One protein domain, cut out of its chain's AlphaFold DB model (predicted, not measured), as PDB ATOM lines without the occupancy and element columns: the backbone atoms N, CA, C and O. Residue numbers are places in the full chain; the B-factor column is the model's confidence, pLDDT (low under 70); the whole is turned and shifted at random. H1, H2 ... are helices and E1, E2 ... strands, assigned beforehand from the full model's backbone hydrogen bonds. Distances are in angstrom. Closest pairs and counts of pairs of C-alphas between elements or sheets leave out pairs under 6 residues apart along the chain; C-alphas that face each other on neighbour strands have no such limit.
ATOM      1  N   ARG A   8      96.989 106.389 126.439       77.38
ATOM      2  CA  ARG A   8      95.613 106.903 126.541       77.38
ATOM      3  C   ARG A   8      94.555 105.800 126.509       77.38
ATOM      4  O   ARG A   8      93.465 106.025 127.024       77.38
ATOM      5  N   ALA A   9      94.868 104.631 125.949       85.94
ATOM      6  CA  ALA A   9      93.948 103.497 125.899       85.94
ATOM      7  C   ALA A   9      93.647 102.912 127.293       85.94
ATOM      8  O   ALA A   9      92.515 102.519 127.555       85.94
ATOM      9  N   TRP A  10      94.619 102.930 128.213       88.50
ATOM     10  CA  TRP A  10      94.439 102.468 129.596       88.50
ATOM     11  C   TRP A  10      93.756 103.492 130.513       88.50
ATOM     12  O   TRP A  10      93.262 103.129 131.582       88.50
ATOM     13  N   ALA A  11      93.690 104.767 130.112       88.69
ATOM     14  CA  ALA A  11      93.170 105.844 130.953       88.69
ATOM     15  C   ALA A  11      91.748 105.602 131.511       88.69
ATOM     16  O   ALA A  11      91.543 105.933 132.677       88.69
ATOM     17  N   PRO A  12      90.775 105.003 130.785       88.00
ATOM     18  CA  PRO A  12      89.468 104.663 131.354       88.00
ATOM     19  C   PRO A  12      89.547 103.587 132.447       88.00
ATOM     20  O   PRO A  12      88.826 103.679 133.440       88.00
ATOM     21  N   VAL A  13      90.443 102.605 132.293       87.94
ATOM     22  CA  VAL A  13      90.666 101.525 133.268       87.94
ATOM     23  C   VAL A  13      91.278 102.103 134.537       87.94
ATOM     24  O   VAL A  13      90.681 102.005 135.605       87.94
ATOM     25  N   PHE A  14      92.411 102.800 134.419       91.50
ATOM     26  CA  PHE A  14      93.075 103.429 135.563       91.50
ATOM     27  C   PHE A  14      92.189 104.487 136.223       91.50
ATOM     28  O   PHE A  14      92.130 104.541 137.445       91.50
ATOM     29  N   SER A  15      91.425 105.259 135.442       87.75
ATOM     30  CA  SER A  15      90.423 106.189 135.972       87.75
ATOM     31  C   SER A  15      89.356 105.455 136.785       87.75
ATOM     32  O   SER A  15      89.085 105.852 137.908       87.75
ATOM     33  N   SER A  16      88.798 104.345 136.288       85.88
ATOM     34  CA  SER A  16      87.828 103.518 137.028       85.88
ATOM     35  C   SER A  16      88.416 102.944 138.325       85.88
ATOM     36  O   SER A  16      87.752 102.962 139.361       85.88
ATOM     37  N   ILE A  17      89.670 102.479 138.300       87.06
ATOM     38  CA  ILE A  17      90.348 101.908 139.473       87.06
ATOM     39  C   ILE A  17      90.668 102.993 140.506       87.06
ATOM     40  O   ILE A  17      90.261 102.861 141.659       87.06
ATOM     41  N   LEU A  18      91.327 104.080 140.092       85.94
ATOM     42  CA  LEU A  18      91.625 105.232 140.945       85.94
ATOM     43  C   LEU A  18      90.337 105.869 141.468       85.94
ATOM     44  O   LEU A  18      90.280 106.209 142.640       85.94
ATOM     45  N   HIS A  19      89.269 105.952 140.670       81.56
ATOM     46  CA  HIS A  19      87.964 106.394 141.157       81.56
ATOM     47  C   HIS A  19      87.356 105.430 142.168       81.56
ATOM     48  O   HIS A  19      86.720 105.906 143.094       81.56
ATOM     49  N   ARG A  20      87.516 104.107 142.051       79.88
ATOM     50  CA  ARG A  20      87.035 103.171 143.085       79.88
ATOM     51  C   ARG A  20      87.868 103.267 144.363       79.88
ATOM     52  O   ARG A  20      87.290 103.285 145.442       79.88
ATOM     53  N   GLN A  21      89.192 103.371 144.244       76.50
ATOM     54  CA  GLN A  21      90.105 103.566 145.372       76.50
ATOM     55  C   GLN A  21      89.821 104.890 146.088       76.50
ATOM     56  O   GLN A  21      89.683 104.900 147.310       76.50
ATOM     57  N   ASP A  22      89.675 105.975 145.326       61.84
ATOM     58  CA  ASP A  22      89.301 107.286 145.836       61.84
ATOM     59  C   ASP A  22      87.882 107.236 146.400       61.84
ATOM     60  O   ASP A  22      87.743 107.580 147.550       61.84
ATOM     61  N   ILE A  23      86.860 106.657 145.750       52.47
ATOM     62  CA  ILE A  23      85.499 106.472 146.325       52.47
ATOM     63  C   ILE A  23      85.507 105.687 147.650       52.47
ATOM     64  O   ILE A  23      84.672 105.952 148.520       52.47
ATOM     65  N   CYS A  24      86.450 104.765 147.853       49.66
ATOM     66  CA  CYS A  24      86.670 104.103 149.144       49.66
ATOM     67  C   CYS A  24      87.310 105.013 150.219       49.66
ATOM     68  O   CYS A  24      87.335 104.630 151.387       49.66
ATOM     69  N   GLN A  25      87.793 106.203 149.851       49.12
ATOM     70  CA  GLN A  25      88.423 107.222 150.703       49.12
ATOM     71  C   GLN A  25      87.698 108.601 150.702       49.12
ATOM     72  O   GLN A  25      87.841 109.336 151.679       49.12
ATOM     73  N   LYS A  26      86.935 108.960 149.649       50.78
ATOM     74  CA  LYS A  26      86.152 110.193 149.383       50.78
ATOM     75  C   LYS A  26      85.475 110.174 148.000       50.78
ATOM     76  O   LYS A  26      85.932 109.559 147.055       50.78
ATOM     77  N   GLU A  27      84.398 110.935 147.821       52.22
ATOM     78  CA  GLU A  27      83.795 111.068 146.486       52.22
ATOM     79  C   GLU A  27      84.554 112.032 145.561       52.22
ATOM     80  O   GLU A  27      84.495 113.251 145.748       52.22
ATOM     81  N   ALA A  28      85.162 111.494 144.502       53.06
ATOM     82  CA  ALA A  28      85.683 112.280 143.388       53.06
ATOM     83  C   ALA A  28      84.582 113.126 142.713       53.06
ATOM     84  O   ALA A  28      83.495 112.636 142.387       53.06
ATOM     85  N   ALA A  29      84.870 114.407 142.468       56.97
ATOM     86  CA  ALA A  29      83.945 115.316 141.794       56.97
ATOM     87  C   ALA A  29      83.847 115.027 140.284       56.97
ATOM     88  O   ALA A  29      84.813 114.633 139.636       56.97
ATOM     89  N   THR A  30      82.682 115.281 139.686       61.47
ATOM     90  CA  THR A  30      82.488 115.142 138.234       61.47
ATOM     91  C   THR A  30      83.397 116.095 137.454       61.47
ATOM     92  O   THR A  30      83.268 117.310 137.601       61.47
ATOM     93  N   GLY A  31      84.241 115.541 136.577       69.44
ATOM     94  CA  GLY A  31      85.110 116.288 135.658       69.44
ATOM     95  C   GLY A  31      86.609 116.228 135.975       69.44
ATOM     96  O   GLY A  31      87.388 116.882 135.294       69.44
ATOM     97  N   THR A  32      87.027 115.437 136.962       80.38
ATOM     98  CA  THR A  32      88.440 115.099 137.190       80.38
ATOM     99  C   THR A  32      89.124 114.511 135.952       80.38
ATOM    100  O   THR A  32      88.515 113.751 135.192       80.38
ATOM    101  N   HIS A  33      90.415 114.799 135.781       83.62
ATOM    102  CA  HIS A  33      91.205 114.309 134.652       83.62
ATOM    103  C   HIS A  33      92.142 113.177 135.086       83.62
ATOM    104  O   HIS A  33      92.944 113.344 135.999       83.62
ATOM    105  N   CYS A  34      92.056 112.024 134.418       90.31
ATOM    106  CA  CYS A  34      93.020 110.937 134.579       90.31
ATOM    107  C   CYS A  34      94.216 111.186 133.651       90.31
ATOM    108  O   CYS A  34      94.071 111.211 132.426       90.31
ATOM    109  N   HIS A  35      95.385 111.383 134.247       91.69
ATOM    110  CA  HIS A  35      96.669 111.464 133.569       91.69
ATOM    111  C   HIS A  35      97.388 110.122 133.699       91.69
ATOM    112  O   HIS A  35      97.342 109.486 134.750       91.69
ATOM    113  N   VAL A  36      98.045 109.701 132.621       91.44
ATOM    114  CA  VAL A  36      98.773 108.433 132.526       91.44
ATOM    115  C   VAL A  36     100.132 108.742 131.911       91.44
ATOM    116  O   VAL A  36     100.177 109.316 130.817       91.44
ATOM    117  N   ASP A  37     101.210 108.412 132.618       91.88
ATOM    118  CA  ASP A  37     102.583 108.612 132.147       91.88
ATOM    119  C   ASP A  37     102.995 107.554 131.107       91.88
ATOM    120  O   ASP A  37     102.341 106.523 130.940       91.88
ATOM    121  N   ASP A  38     104.086 107.817 130.377       90.50
ATOM    122  CA  ASP A  38     104.630 106.876 129.387       90.50
ATOM    123  C   ASP A  38     105.078 105.556 130.086       90.50
ATOM    124  O   ASP A  38     105.657 105.591 131.176       90.50
ATOM    125  N   PRO A  39     104.864 104.367 129.484       91.38
ATOM    126  CA  PRO A  39     104.866 103.103 130.210       91.38
ATOM    127  C   PRO A  39     106.286 102.532 130.304       91.38
ATOM    128  O   PRO A  39     106.967 102.304 129.296       91.38
ATOM    129  N   VAL A  40     106.751 102.242 131.517       93.31
ATOM    130  CA  VAL A  40     108.117 101.773 131.770       93.31
ATOM    131  C   VAL A  40     108.156 100.247 131.763       93.31
ATOM    132  O   VAL A  40     107.693  99.594 132.696       93.31
ATOM    133  N   LYS A  41     108.759  99.648 130.724       94.19
ATOM    134  CA  LYS A  41     108.969  98.188 130.661       94.19
ATOM    135  C   LYS A  41     109.717  97.697 131.904       94.19
ATOM    136  O   LYS A  41     110.860  98.099 132.135       94.19
ATOM    137  N   VAL A  42     109.096  96.782 132.646       93.88
ATOM    138  CA  VAL A  42     109.699  96.082 133.782       93.88
ATOM    139  C   VAL A  42     110.797  95.156 133.252       93.88
ATOM    140  O   VAL A  42     110.613  94.458 132.250       93.88
ATOM    141  N   LYS A  43     111.979  95.199 133.874       92.56
ATOM    142  CA  LYS A  43     113.168  94.461 133.425       92.56
ATOM    143  C   LYS A  43     113.922  93.862 134.602       92.56
ATOM    144  O   LYS A  43     114.139  94.540 135.607       92.56
ATOM    145  N   ASP A  44     114.417  92.646 134.395       86.94
ATOM    146  CA  ASP A  44     115.472  92.068 135.223       86.94
ATOM    147  C   ASP A  44     116.689  93.020 135.231       86.94
ATOM    148  O   ASP A  44     117.092  93.533 134.181       86.94
ATOM    149  N   GLY A  45     117.213  93.342 136.416       83.56
ATOM    150  CA  GLY A  45     118.305  94.312 136.600       83.56
ATOM    151  C   GLY A  45     117.977  95.808 136.402       83.56
ATOM    152  O   GLY A  45     118.900  96.617 136.332       83.56
ATOM    153  N   GLY A  46     116.704  96.214 136.295       85.56
ATOM    154  CA  GLY A  46     116.303  97.634 136.228       85.56
ATOM    155  C   GLY A  46     116.054  98.302 137.594       85.56
ATOM    156  O   GLY A  46     116.120  97.657 138.638       85.56
ATOM    157  N   ILE A  47     115.655  99.584 137.591       78.50
ATOM    158  CA  ILE A  47     115.089 100.271 138.782       78.50
ATOM    159  C   ILE A  47     113.849  99.508 139.299       78.50
ATOM    160  O   ILE A  47     113.621  99.396 140.500       78.50
ATOM    161  N   THR A  48     113.098  98.898 138.380       85.06
ATOM    162  CA  THR A  48     111.922  98.048 138.617       85.06
ATOM    163  C   THR A  48     112.264  96.558 138.817       85.06
ATOM    164  O   THR A  48     111.402  95.698 138.669       85.06
ATOM    165  N   SER A  49     113.511  96.213 139.161       85.25
ATOM    166  CA  SER A  49     113.946  94.815 139.369       85.25
ATOM    167  C   SER A  49     113.208  94.092 140.502       85.25
ATOM    168  O   SER A  49     112.925  92.904 140.378       85.25
ATOM    169  N   HIS A  50     112.828  94.798 141.569       83.06
ATOM    170  CA  HIS A  50     112.010  94.246 142.658       83.06
ATOM    171  C   HIS A  50     110.605  93.838 142.176       83.06
ATOM    172  O   HIS A  50     110.125  92.758 142.511       83.06
ATOM    173  N   ILE A  51     109.994  94.648 141.302       89.00
ATOM    174  CA  ILE A  51     108.726  94.335 140.623       89.00
ATOM    175  C   ILE A  51     108.893  93.094 139.736       89.00
ATOM    176  O   ILE A  51     108.058  92.195 139.759       89.00
ATOM    177  N   TYR A  52     109.993  93.013 138.977       89.19
ATOM    178  CA  TYR A  52     110.291  91.849 138.137       89.19
ATOM    179  C   TYR A  52     110.422  90.555 138.957       89.19
ATOM    180  O   TYR A  52     109.868  89.524 138.577       89.19
ATOM    181  N   ALA A  53     111.120  90.612 140.096       85.31
ATOM    182  CA  ALA A  53     111.281  89.475 140.999       85.31
ATOM    183  C   ALA A  53     109.937  88.998 141.576       85.31
ATOM    184  O   ALA A  53     109.673  87.798 141.579       85.31
ATOM    185  N   TYR A  54     109.066  89.927 141.986       87.19
ATOM    186  CA  TYR A  54     107.712  89.620 142.456       87.19
ATOM    187  C   TYR A  54     106.842  88.978 141.360       87.19
ATOM    188  O   TYR A  54     106.233  87.936 141.585       87.19
ATOM    189  N   LEU A  55     106.837  89.530 140.141       88.69
ATOM    190  CA  LEU A  55     106.075  88.965 139.017       88.69
ATOM    191  C   LEU A  55     106.544  87.547 138.649       88.69
ATOM    192  O   LEU A  55     105.716  86.686 138.357       88.69
ATOM    193  N   ARG A  56     107.860  87.289 138.715       87.00
ATOM    194  CA  ARG A  56     108.430  85.940 138.565       87.00
ATOM    195  C   ARG A  56     107.983  85.007 139.698       87.00
ATOM    196  O   ARG A  56     107.714  83.845 139.420       87.00
ATOM    197  N   ALA A  57     107.903  85.491 140.938       83.44
ATOM    198  CA  ALA A  57     107.458  84.694 142.085       83.44
ATOM    199  C   ALA A  57     105.968  84.310 142.012       83.44
ATOM    200  O   ALA A  57     105.596  83.251 142.499       83.44
ATOM    201  N   MET A  58     105.133  85.123 141.354       82.62
ATOM    202  CA  MET A  58     103.735  84.786 141.042       82.62
ATOM    203  C   MET A  58     103.559  83.941 139.765       82.62
ATOM    204  O   MET A  58     102.449  83.851 139.247       82.62
ATOM    205  N   GLU A  59     104.644  83.395 139.203       89.25
ATOM    206  CA  GLU A  59     104.649  82.603 137.959       89.25
ATOM    207  C   GLU A  59     104.017  83.328 136.743       89.25
ATOM    208  O   GLU A  59     103.619  82.710 135.755       89.25
ATOM    209  N   ARG A  60     103.955  84.671 136.768       85.44
ATOM    210  CA  ARG A  60     103.319  85.475 135.712       85.44
ATOM    211  C   ARG A  60     104.262  85.741 134.546       85.44
ATOM    212  O   ARG A  60     104.868  86.812 134.434       85.44
ATOM    213  N   GLU A  61     104.349  84.768 133.647       84.00
ATOM    214  CA  GLU A  61     105.083  84.897 132.388       84.00
ATOM    215  C   GLU A  61     104.572  86.071 131.530       84.00
ATOM    216  O   GLU A  61     103.373  86.327 131.430       84.00
ATOM    217  N   GLY A  62     105.490  86.808 130.892       87.81
ATOM    218  CA  GLY A  62     105.151  87.915 129.990       87.81
ATOM    219  C   GLY A  62     106.096  89.116 130.071       87.81
ATOM    220  O   GLY A  62     107.018  89.171 130.886       87.81
ATOM    221  N   THR A  63     105.879  90.108 129.200       92.12
ATOM    222  CA  THR A  63     106.529  91.424 129.321       92.12
ATOM    223  C   THR A  63     105.599  92.378 130.055       92.12
ATOM    224  O   THR A  63     104.663  92.897 129.459       92.12
ATOM    225  N   TRP A  64     105.922  92.683 131.304       94.12
ATOM    226  CA  TRP A  64     105.166  93.638 132.103       94.12
ATOM    227  C   TRP A  64     105.671  95.077 131.935       94.12
ATOM    228  O   TRP A  64     106.852  95.320 131.660       94.12
ATOM    229  N   TYR A  65     104.772  96.037 132.134       94.44
ATOM    230  CA  TYR A  65     105.045  97.472 132.140       94.44
ATOM    231  C   TYR A  65     104.497  98.077 133.432       94.44
ATOM    232  O   TYR A  65     103.384  97.757 133.837       94.44
ATOM    233  N   ALA A  66     105.283  98.943 134.066       93.56
ATOM    234  CA  ALA A  66     104.824  99.812 135.137       93.56
ATOM    235  C   ALA A  66     104.331 101.121 134.511       93.56
ATOM    236  O   ALA A  66     105.029 101.709 133.679       93.56
ATOM    237  N   VAL A  67     103.133 101.554 134.879       94.38
ATOM    238  CA  VAL A  67     102.501 102.770 134.366       94.38
ATOM    239  C   VAL A  67     102.003 103.578 135.548       94.38
ATOM    240  O   VAL A  67     101.146 103.114 136.296       94.38
ATOM    241  N   ASP A  68     102.544 104.776 135.728       93.38
ATOM    242  CA  ASP A  68     102.055 105.688 136.752       93.38
ATOM    243  C   ASP A  68     100.833 106.431 136.210       93.38
ATOM    244  O   ASP A  68     100.843 106.968 135.098       93.38
ATOM    245  N   ALA A  69      99.754 106.437 136.987       94.00
ATOM    246  CA  ALA A  69      98.549 107.179 136.662       94.00
ATOM    247  C   ALA A  69      98.064 107.953 137.884       94.00
ATOM    248  O   ALA A  69      98.115 107.476 139.021       94.00
ATOM    249  N   TRP A  70      97.568 109.161 137.644       93.06
ATOM    250  CA  TRP A  70      97.009 110.006 138.687       93.06
ATOM    251  C   TRP A  70      95.758 110.727 138.206       93.06
ATOM    252  O   TRP A  70      95.658 111.177 137.064       93.06
ATOM    253  N   ILE A  71      94.802 110.869 139.113       89.00
ATOM    254  CA  ILE A  71      93.650 111.738 138.926       89.00
ATOM    255  C   ILE A  71      94.041 113.131 139.416       89.00
ATOM    256  O   ILE A  71      94.453 113.288 140.566       89.00
ATOM    257  N   THR A  72      93.894 114.149 138.571       89.12
ATOM    258  CA  THR A  72      93.936 115.550 139.002       89.12
ATOM    259  C   THR A  72      92.543 116.122 139.218       89.12
ATOM    260  O   THR A  72      91.546 115.666 138.645       89.12
ATOM    261  N   ASP A  73      92.502 117.193 139.999       85.31
ATOM    262  CA  ASP A  73      91.353 118.074 140.131       85.31
ATOM    263  C   ASP A  73      90.943 118.736 138.795       85.31
ATOM    264  O   ASP A  73      91.633 118.640 137.776       85.31
ATOM    265  N   LEU A  74      89.815 119.453 138.821       82.81
ATOM    266  CA  LEU A  74      89.277 120.209 137.680       82.81
ATOM    267  C   LEU A  74      90.241 121.275 137.128       82.81
ATOM    268  O   LEU A  74      90.110 121.658 135.969       82.81
ATOM    269  N   SER A  75      91.180 121.787 137.934       83.69
ATOM    270  CA  SER A  75      92.184 122.748 137.463       83.69
ATOM    271  C   SER A  75      93.410 122.093 136.814       83.69
ATOM    272  O   SER A  75      94.218 122.801 136.210       83.69
ATOM    273  N   GLY A  76      93.564 120.768 136.931       83.50
ATOM    274  CA  GLY A  76      94.744 120.036 136.467       83.50
ATOM    275  C   GLY A  76      96.014 120.319 137.277       83.50
ATOM    276  O   GLY A  76      97.108 119.999 136.815       83.50
ATOM    277  N   ARG A  77      95.899 120.961 138.451       82.19
ATOM    278  CA  ARG A  77      97.045 121.434 139.253       82.19
ATOM    279  C   ARG A  77      97.299 120.578 140.489       82.19
ATOM    280  O   ARG A  77      98.443 120.495 140.928       82.19
ATOM    281  N   GLU A  78      96.265 119.962 141.054       82.44
ATOM    282  CA  GLU A  78      96.350 119.171 142.281       82.44
ATOM    283  C   GLU A  78      96.095 117.691 141.974       82.44
ATOM    284  O   GLU A  78      95.061 117.332 141.410       82.44
ATOM    285  N   ARG A  79      97.054 116.822 142.326       88.19
ATOM    286  CA  ARG A  79      96.894 115.362 142.249       88.19
ATOM    287  C   ARG A  79      96.020 114.907 143.420       88.19
ATOM    288  O   ARG A  79      96.414 115.074 144.569       88.19
ATOM    289  N   LEU A  80      94.849 114.353 143.118       83.31
ATOM    290  CA  LEU A  80      93.887 113.841 144.100       83.31
ATOM    291  C   LEU A  80      94.241 112.415 144.538       83.31
ATOM    292  O   LEU A  80      94.260 112.116 145.727       83.31
ATOM    293  N   ALA A  81      94.566 111.564 143.565       87.75
ATOM    294  CA  ALA A  81      95.008 110.188 143.764       87.75
ATOM    295  C   ALA A  81      96.111 109.867 142.751       87.75
ATOM    296  O   ALA A  81      96.031 110.303 141.606       87.75
ATOM    297  N   GLU A  82      97.119 109.101 143.158       91.94
ATOM    298  CA  GLU A  82      98.244 108.661 142.327       91.94
ATOM    299  C   GLU A  82      98.561 107.204 142.668       91.94
ATOM    300  O   GLU A  82      98.596 106.840 143.844       91.94
ATOM    301  N   SER A  83      98.765 106.371 141.649       93.25
ATOM    302  CA  SER A  83      99.174 104.977 141.817       93.25
ATOM    303  C   SER A  83      99.963 104.481 140.613       93.25
ATOM    304  O   SER A  83      99.672 104.830 139.469       93.25
ATOM    305  N   THR A  84     100.904 103.581 140.876       94.00
ATOM    306  CA  THR A  84     101.526 102.741 139.852       94.00
ATOM    307  C   THR A  84     100.598 101.568 139.517       94.00
ATOM    308  O   THR A  84      99.924 101.018 140.396       94.00
ATOM    309  N   PHE A  85     100.572 101.185 138.244       94.06
ATOM    310  CA  PHE A  85      99.849 100.039 137.698       94.06
ATOM    311  C   PHE A  85     100.829  99.103 136.992       94.06
ATOM    312  O   PHE A  85     101.617  99.548 136.161       94.06
ATOM    313  N   LEU A  86     100.767  97.804 137.280       94.62
ATOM    314  CA  LEU A  86     101.468  96.779 136.508       94.62
ATOM    315  C   LEU A  86     100.522  96.205 135.462       94.62
ATOM    316  O   LEU A  86      99.521  95.591 135.819       94.62
ATOM    317  N   VAL A  87     100.852  96.376 134.184       94.50
ATOM    318  CA  VAL A  87     100.068  95.845 133.057       94.50
ATOM    319  C   VAL A  87     100.890  94.837 132.238       94.50
ATOM    320  O   VAL A  87     102.095  95.043 132.047       94.50
ATOM    321  N   PRO A  88     100.277  93.758 131.714       91.69
ATOM    322  CA  PRO A  88     100.973  92.716 130.949       91.69
ATOM    323  C   PRO A  88     101.240  93.103 129.482       91.69
ATOM    324  O   PRO A  88     101.890  92.357 128.751       91.69
ATOM    325  N   ALA A  89     100.727  94.252 129.027       87.56
ATOM    326  CA  ALA A  89     100.878  94.758 127.666       87.56
ATOM    327  C   ALA A  89     100.836  96.296 127.638       87.56
ATOM    328  O   ALA A  89     100.242  96.929 128.506       87.56
ATOM    329  N   MET A  90     101.451  96.908 126.619       84.06
ATOM    330  CA  MET A  90     101.415  98.370 126.421       84.06
ATOM    331  C   MET A  90     100.026  98.899 126.054       84.06
ATOM    332  O   MET A  90      99.713 100.043 126.368       84.06
ATOM    333  N   GLU A  91      99.207  98.081 125.402       83.31
ATOM    334  CA  GLU A  91      97.851  98.411 124.966       83.31
ATOM    335  C   GLU A  91      96.884  97.412 125.614       83.31
ATOM    336  O   GLU A  91      97.234  96.231 125.710       83.31
ATOM    337  N   PRO A  92      95.705  97.854 126.087       80.38
ATOM    338  CA  PRO A  92      94.664  96.940 126.525       80.38
ATOM    339  C   PRO A  92      94.036  96.262 125.304       80.38
ATOM    340  O   PRO A  92      93.951  96.842 124.218       80.38
ATOM    341  N   GLU A  93      93.545  95.042 125.494       78.94
ATOM    342  CA  GLU A  93      92.606  94.427 124.566       78.94
ATOM    343  C   GLU A  93      91.332  95.282 124.464       78.94
ATOM    344  O   GLU A  93      91.014  96.077 125.349       78.94
ATOM    345  N   LEU A  94      90.604  95.142 123.352       74.19
ATOM    346  CA  LEU A  94      89.471  96.015 123.008       74.19
ATOM    347  C   LEU A  94      88.317  95.986 124.024       74.19
ATOM    348  O   LEU A  94      87.460  96.868 123.977       74.19
ATOM    349  N   ASP A  95      88.292  94.986 124.903       79.12
ATOM    350  CA  ASP A  95      87.293  94.827 125.948       79.12
ATOM    351  C   ASP A  95      87.912  95.055 127.335       79.12
ATOM    352  O   ASP A  95      88.761  94.294 127.800       79.12
ATOM    353  N   ILE A  96      87.466  96.120 128.003       74.88
ATOM    354  CA  ILE A  96      87.886  96.471 129.365       74.88
ATOM    355  C   ILE A  96      87.292  95.495 130.396       74.88
ATOM    356  O   ILE A  96      87.853  95.345 131.479       74.88
ATOM    357  N   GLU A  97      86.189  94.809 130.079       80.50
ATOM    358  CA  GLU A  97      85.555  93.837 130.979       80.50
ATOM    359  C   GLU A  97      86.406  92.566 131.143       80.50
ATOM    360  O   GLU A  97      86.336  91.910 132.183       80.50
ATOM    361  N   ASN A  98      87.314  92.295 130.196       85.62
ATOM    362  CA  ASN A  98      88.329  91.242 130.290       85.62
ATOM    363  C   ASN A  98      89.514  91.610 131.203       85.62
ATOM    364  O   ASN A  98      90.527  90.915 131.186       85.62
ATOM    365  N   TYR A  99      89.439  92.679 132.003       87.12
ATOM    366  CA  TYR A  99      90.501  93.049 132.940       87.12
ATOM    367  C   TYR A  99      90.034  93.034 134.393       87.12
ATOM    368  O   TYR A  99      89.137  93.774 134.800       87.12
ATOM    369  N   THR A 100      90.723  92.237 135.205       89.44
ATOM    370  CA  THR A 100      90.677  92.315 136.665       89.44
ATOM    371  C   THR A 100      91.882  93.088 137.182       89.44
ATOM    372  O   THR A 100      92.881  93.288 136.490       89.44
ATOM    373  N   TRP A 101      91.787  93.564 138.417       90.56
ATOM    374  CA  TRP A 101      92.893  94.212 139.101       90.56
ATOM    375  C   TRP A 101      92.847  93.882 140.586       90.56
ATOM    376  O   TRP A 101      91.777  93.800 141.193       90.56
ATOM    377  N   GLU A 102      94.024  93.739 141.171       90.12
ATOM    378  CA  GLU A 102      94.223  93.502 142.596       90.12
ATOM    379  C   GLU A 102      95.160  94.574 143.157       90.12
ATOM    380  O   GLU A 102      96.070  95.045 142.473       90.12
ATOM    381  N   TRP A 103      94.910  95.012 144.389       88.94
ATOM    382  CA  TRP A 103      95.825  95.906 145.095       88.94
ATOM    383  C   TRP A 103      96.832  95.058 145.860       88.94
ATOM    384  O   TRP A 103      96.472  94.432 146.859       88.94
ATOM    385  N   ASP A 104      98.087  95.053 145.416       84.00
ATOM    386  CA  ASP A 104      99.144  94.391 146.166       84.00
ATOM    387  C   ASP A 104      99.677  95.331 147.257       84.00
ATOM    388  O   ASP A 104     100.186  96.423 146.989       84.00
ATOM    389  N   MET A 105      99.546  94.908 148.517       71.75
ATOM    390  CA  MET A 105      99.961  95.710 149.672       71.75
ATOM    391  C   MET A 105     101.481  95.730 149.894       71.75
ATOM    392  O   MET A 105     101.974  96.668 150.523       71.75
ATOM    393  N   LEU A 106     102.216  94.733 149.388       68.94
ATOM    394  CA  LEU A 106     103.671  94.619 149.546       68.94
ATOM    395  C   LEU A 106     104.386  95.615 148.625       68.94
ATOM    396  O   LEU A 106     105.286  96.337 149.054       68.94
ATOM    397  N   LEU A 107     103.934  95.698 147.373       73.44
ATOM    398  CA  LEU A 107     104.409  96.622 146.350       73.44
ATOM    399  C   LEU A 107     103.695  97.986 146.381       73.44
ATOM    400  O   LEU A 107     104.225  98.952 145.836       73.44
ATOM    401  N   ARG A 108     102.524  98.086 147.030       81.44
ATOM    402  CA  ARG A 108     101.673  99.295 147.112       81.44
ATOM    403  C   ARG A 108     101.242  99.825 145.740       81.44
ATOM    404  O   ARG A 108     101.301 101.025 145.480       81.44
ATOM    405  N   MET A 109     100.832  98.914 144.866       90.62
ATOM    406  CA  MET A 109     100.440  99.204 143.486       90.62
ATOM    407  C   MET A 109      99.317  98.273 143.031       90.62
ATOM    408  O   MET A 109      99.089  97.216 143.624       90.62
ATOM    409  N   PHE A 110      98.628  98.649 141.956       91.81
ATOM    410  CA  PHE A 110      97.651  97.766 141.326       91.81
ATOM    411  C   PHE A 110      98.339  96.820 140.348       91.81
ATOM    412  O   PHE A 110      99.050  97.269 139.449       91.81
ATOM    413  N   VAL A 111      98.076  95.524 140.470       91.88
ATOM    414  CA  VAL A 111      98.432  94.543 139.443       91.88
ATOM    415  C   VAL A 111      97.195  94.311 138.585       91.88
ATOM    416  O   VAL A 111      96.135  93.963 139.101       91.88
ATOM    417  N   VAL A 112      97.307  94.571 137.284       92.19
ATOM    418  CA  VAL A 112      96.214  94.440 136.316       92.19
ATOM    419  C   VAL A 112      96.398  93.140 135.544       92.19
ATOM    420  O   VAL A 112      97.460  92.879 134.981       92.19
ATOM    421  N   CYS A 113      95.352  92.328 135.500       90.50
ATOM    422  CA  CYS A 113      95.359  90.990 134.930       90.50
ATOM    423  C   CYS A 113      94.376  90.941 133.765       90.50
ATOM    424  O   CYS A 113      93.234  91.367 133.911       90.50
ATOM    425  N   CYS A 114      94.792  90.388 132.623       88.12
ATOM    426  CA  CYS A 114      93.818  89.950 131.628       88.12
ATOM    427  C   CYS A 114      93.125  88.697 132.179       88.12
ATOM    428  O   CYS A 114      93.791  87.706 132.493       88.12
ATOM    429  N   VAL A 115      91.804  88.752 132.308       88.12
ATOM    430  CA  VAL A 115      90.951  87.578 132.461       88.12
ATOM    431  C   VAL A 115      91.021  86.846 131.133       88.12
ATOM    432  O   VAL A 115      90.340  87.216 130.176       88.12
TER     433      VAL A 115
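AT A GLANCE: This is residues 8 to 115 of the 832 residues of an uncharacterized protein of Byssochlamys spectabilis (UniProt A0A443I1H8). A strongly twisted sheet of five strands curls round helix H1, while the smaller helix H2 lies toward one end of the longest axis and only grazes the sheet. The printed part has 108 residues, with two named helices and five named strands in the order H1, E1, H2, E2, E3, E4, E5. The sheet is mixed, ordered E1, E2, E3, E5, E4, and the class is mixed, helices and strands. The whole is compact, with a radius of gyration of the C-alphas of 14.0 A and spans of 39 by 29 by 24 A.

HOW THE PARTS SIT: Look first at the hairpin of E2, residues 65 to 72, and E3, residues 79 to 87, where N 67 and O 85 are 2.8 A apart. Edge strand E1, residues 33 to 36, is antiparallel to E2, with N 35 and O 70 at 2.8 A. E5, residues 109 to 114, is parallel to E3, with N 86 and O 110 at 2.8 A. It forms a hairpin with edge strand E4, residues 99 to 104, where N 113 and O 100 are 2.8 A apart. H1, residues 11 to 23, is on one face, making two layers, a helix over a sheet; its closest C-alphas to E1 are Ser 15 and Cys 34, 5.6 A. H2, residues 49 to 57, only grazes the sheet with residues 51 to 55, and is apart from H1. In H1 and H2 every O i to N i+4 pair is within hydrogen-bond range.

IN THESE COORDINATES: Find C-alpha 11 at (93.170, 105.844, 130.953); from there H1 runs 17.2 A. E2 measures 22.3 A and E3 21.8 A. E5 ends at C-alpha 114, (93.818, 89.950, 131.628).

THE WHOLE: The C-alphas farthest apart, Glu 59 and Ser 75, are 42.0 A apart. The printed part has no cut; links E1 to H2 and E3 to E4 are long. Residues 22 to 31 and 106 have pLDDT under 70.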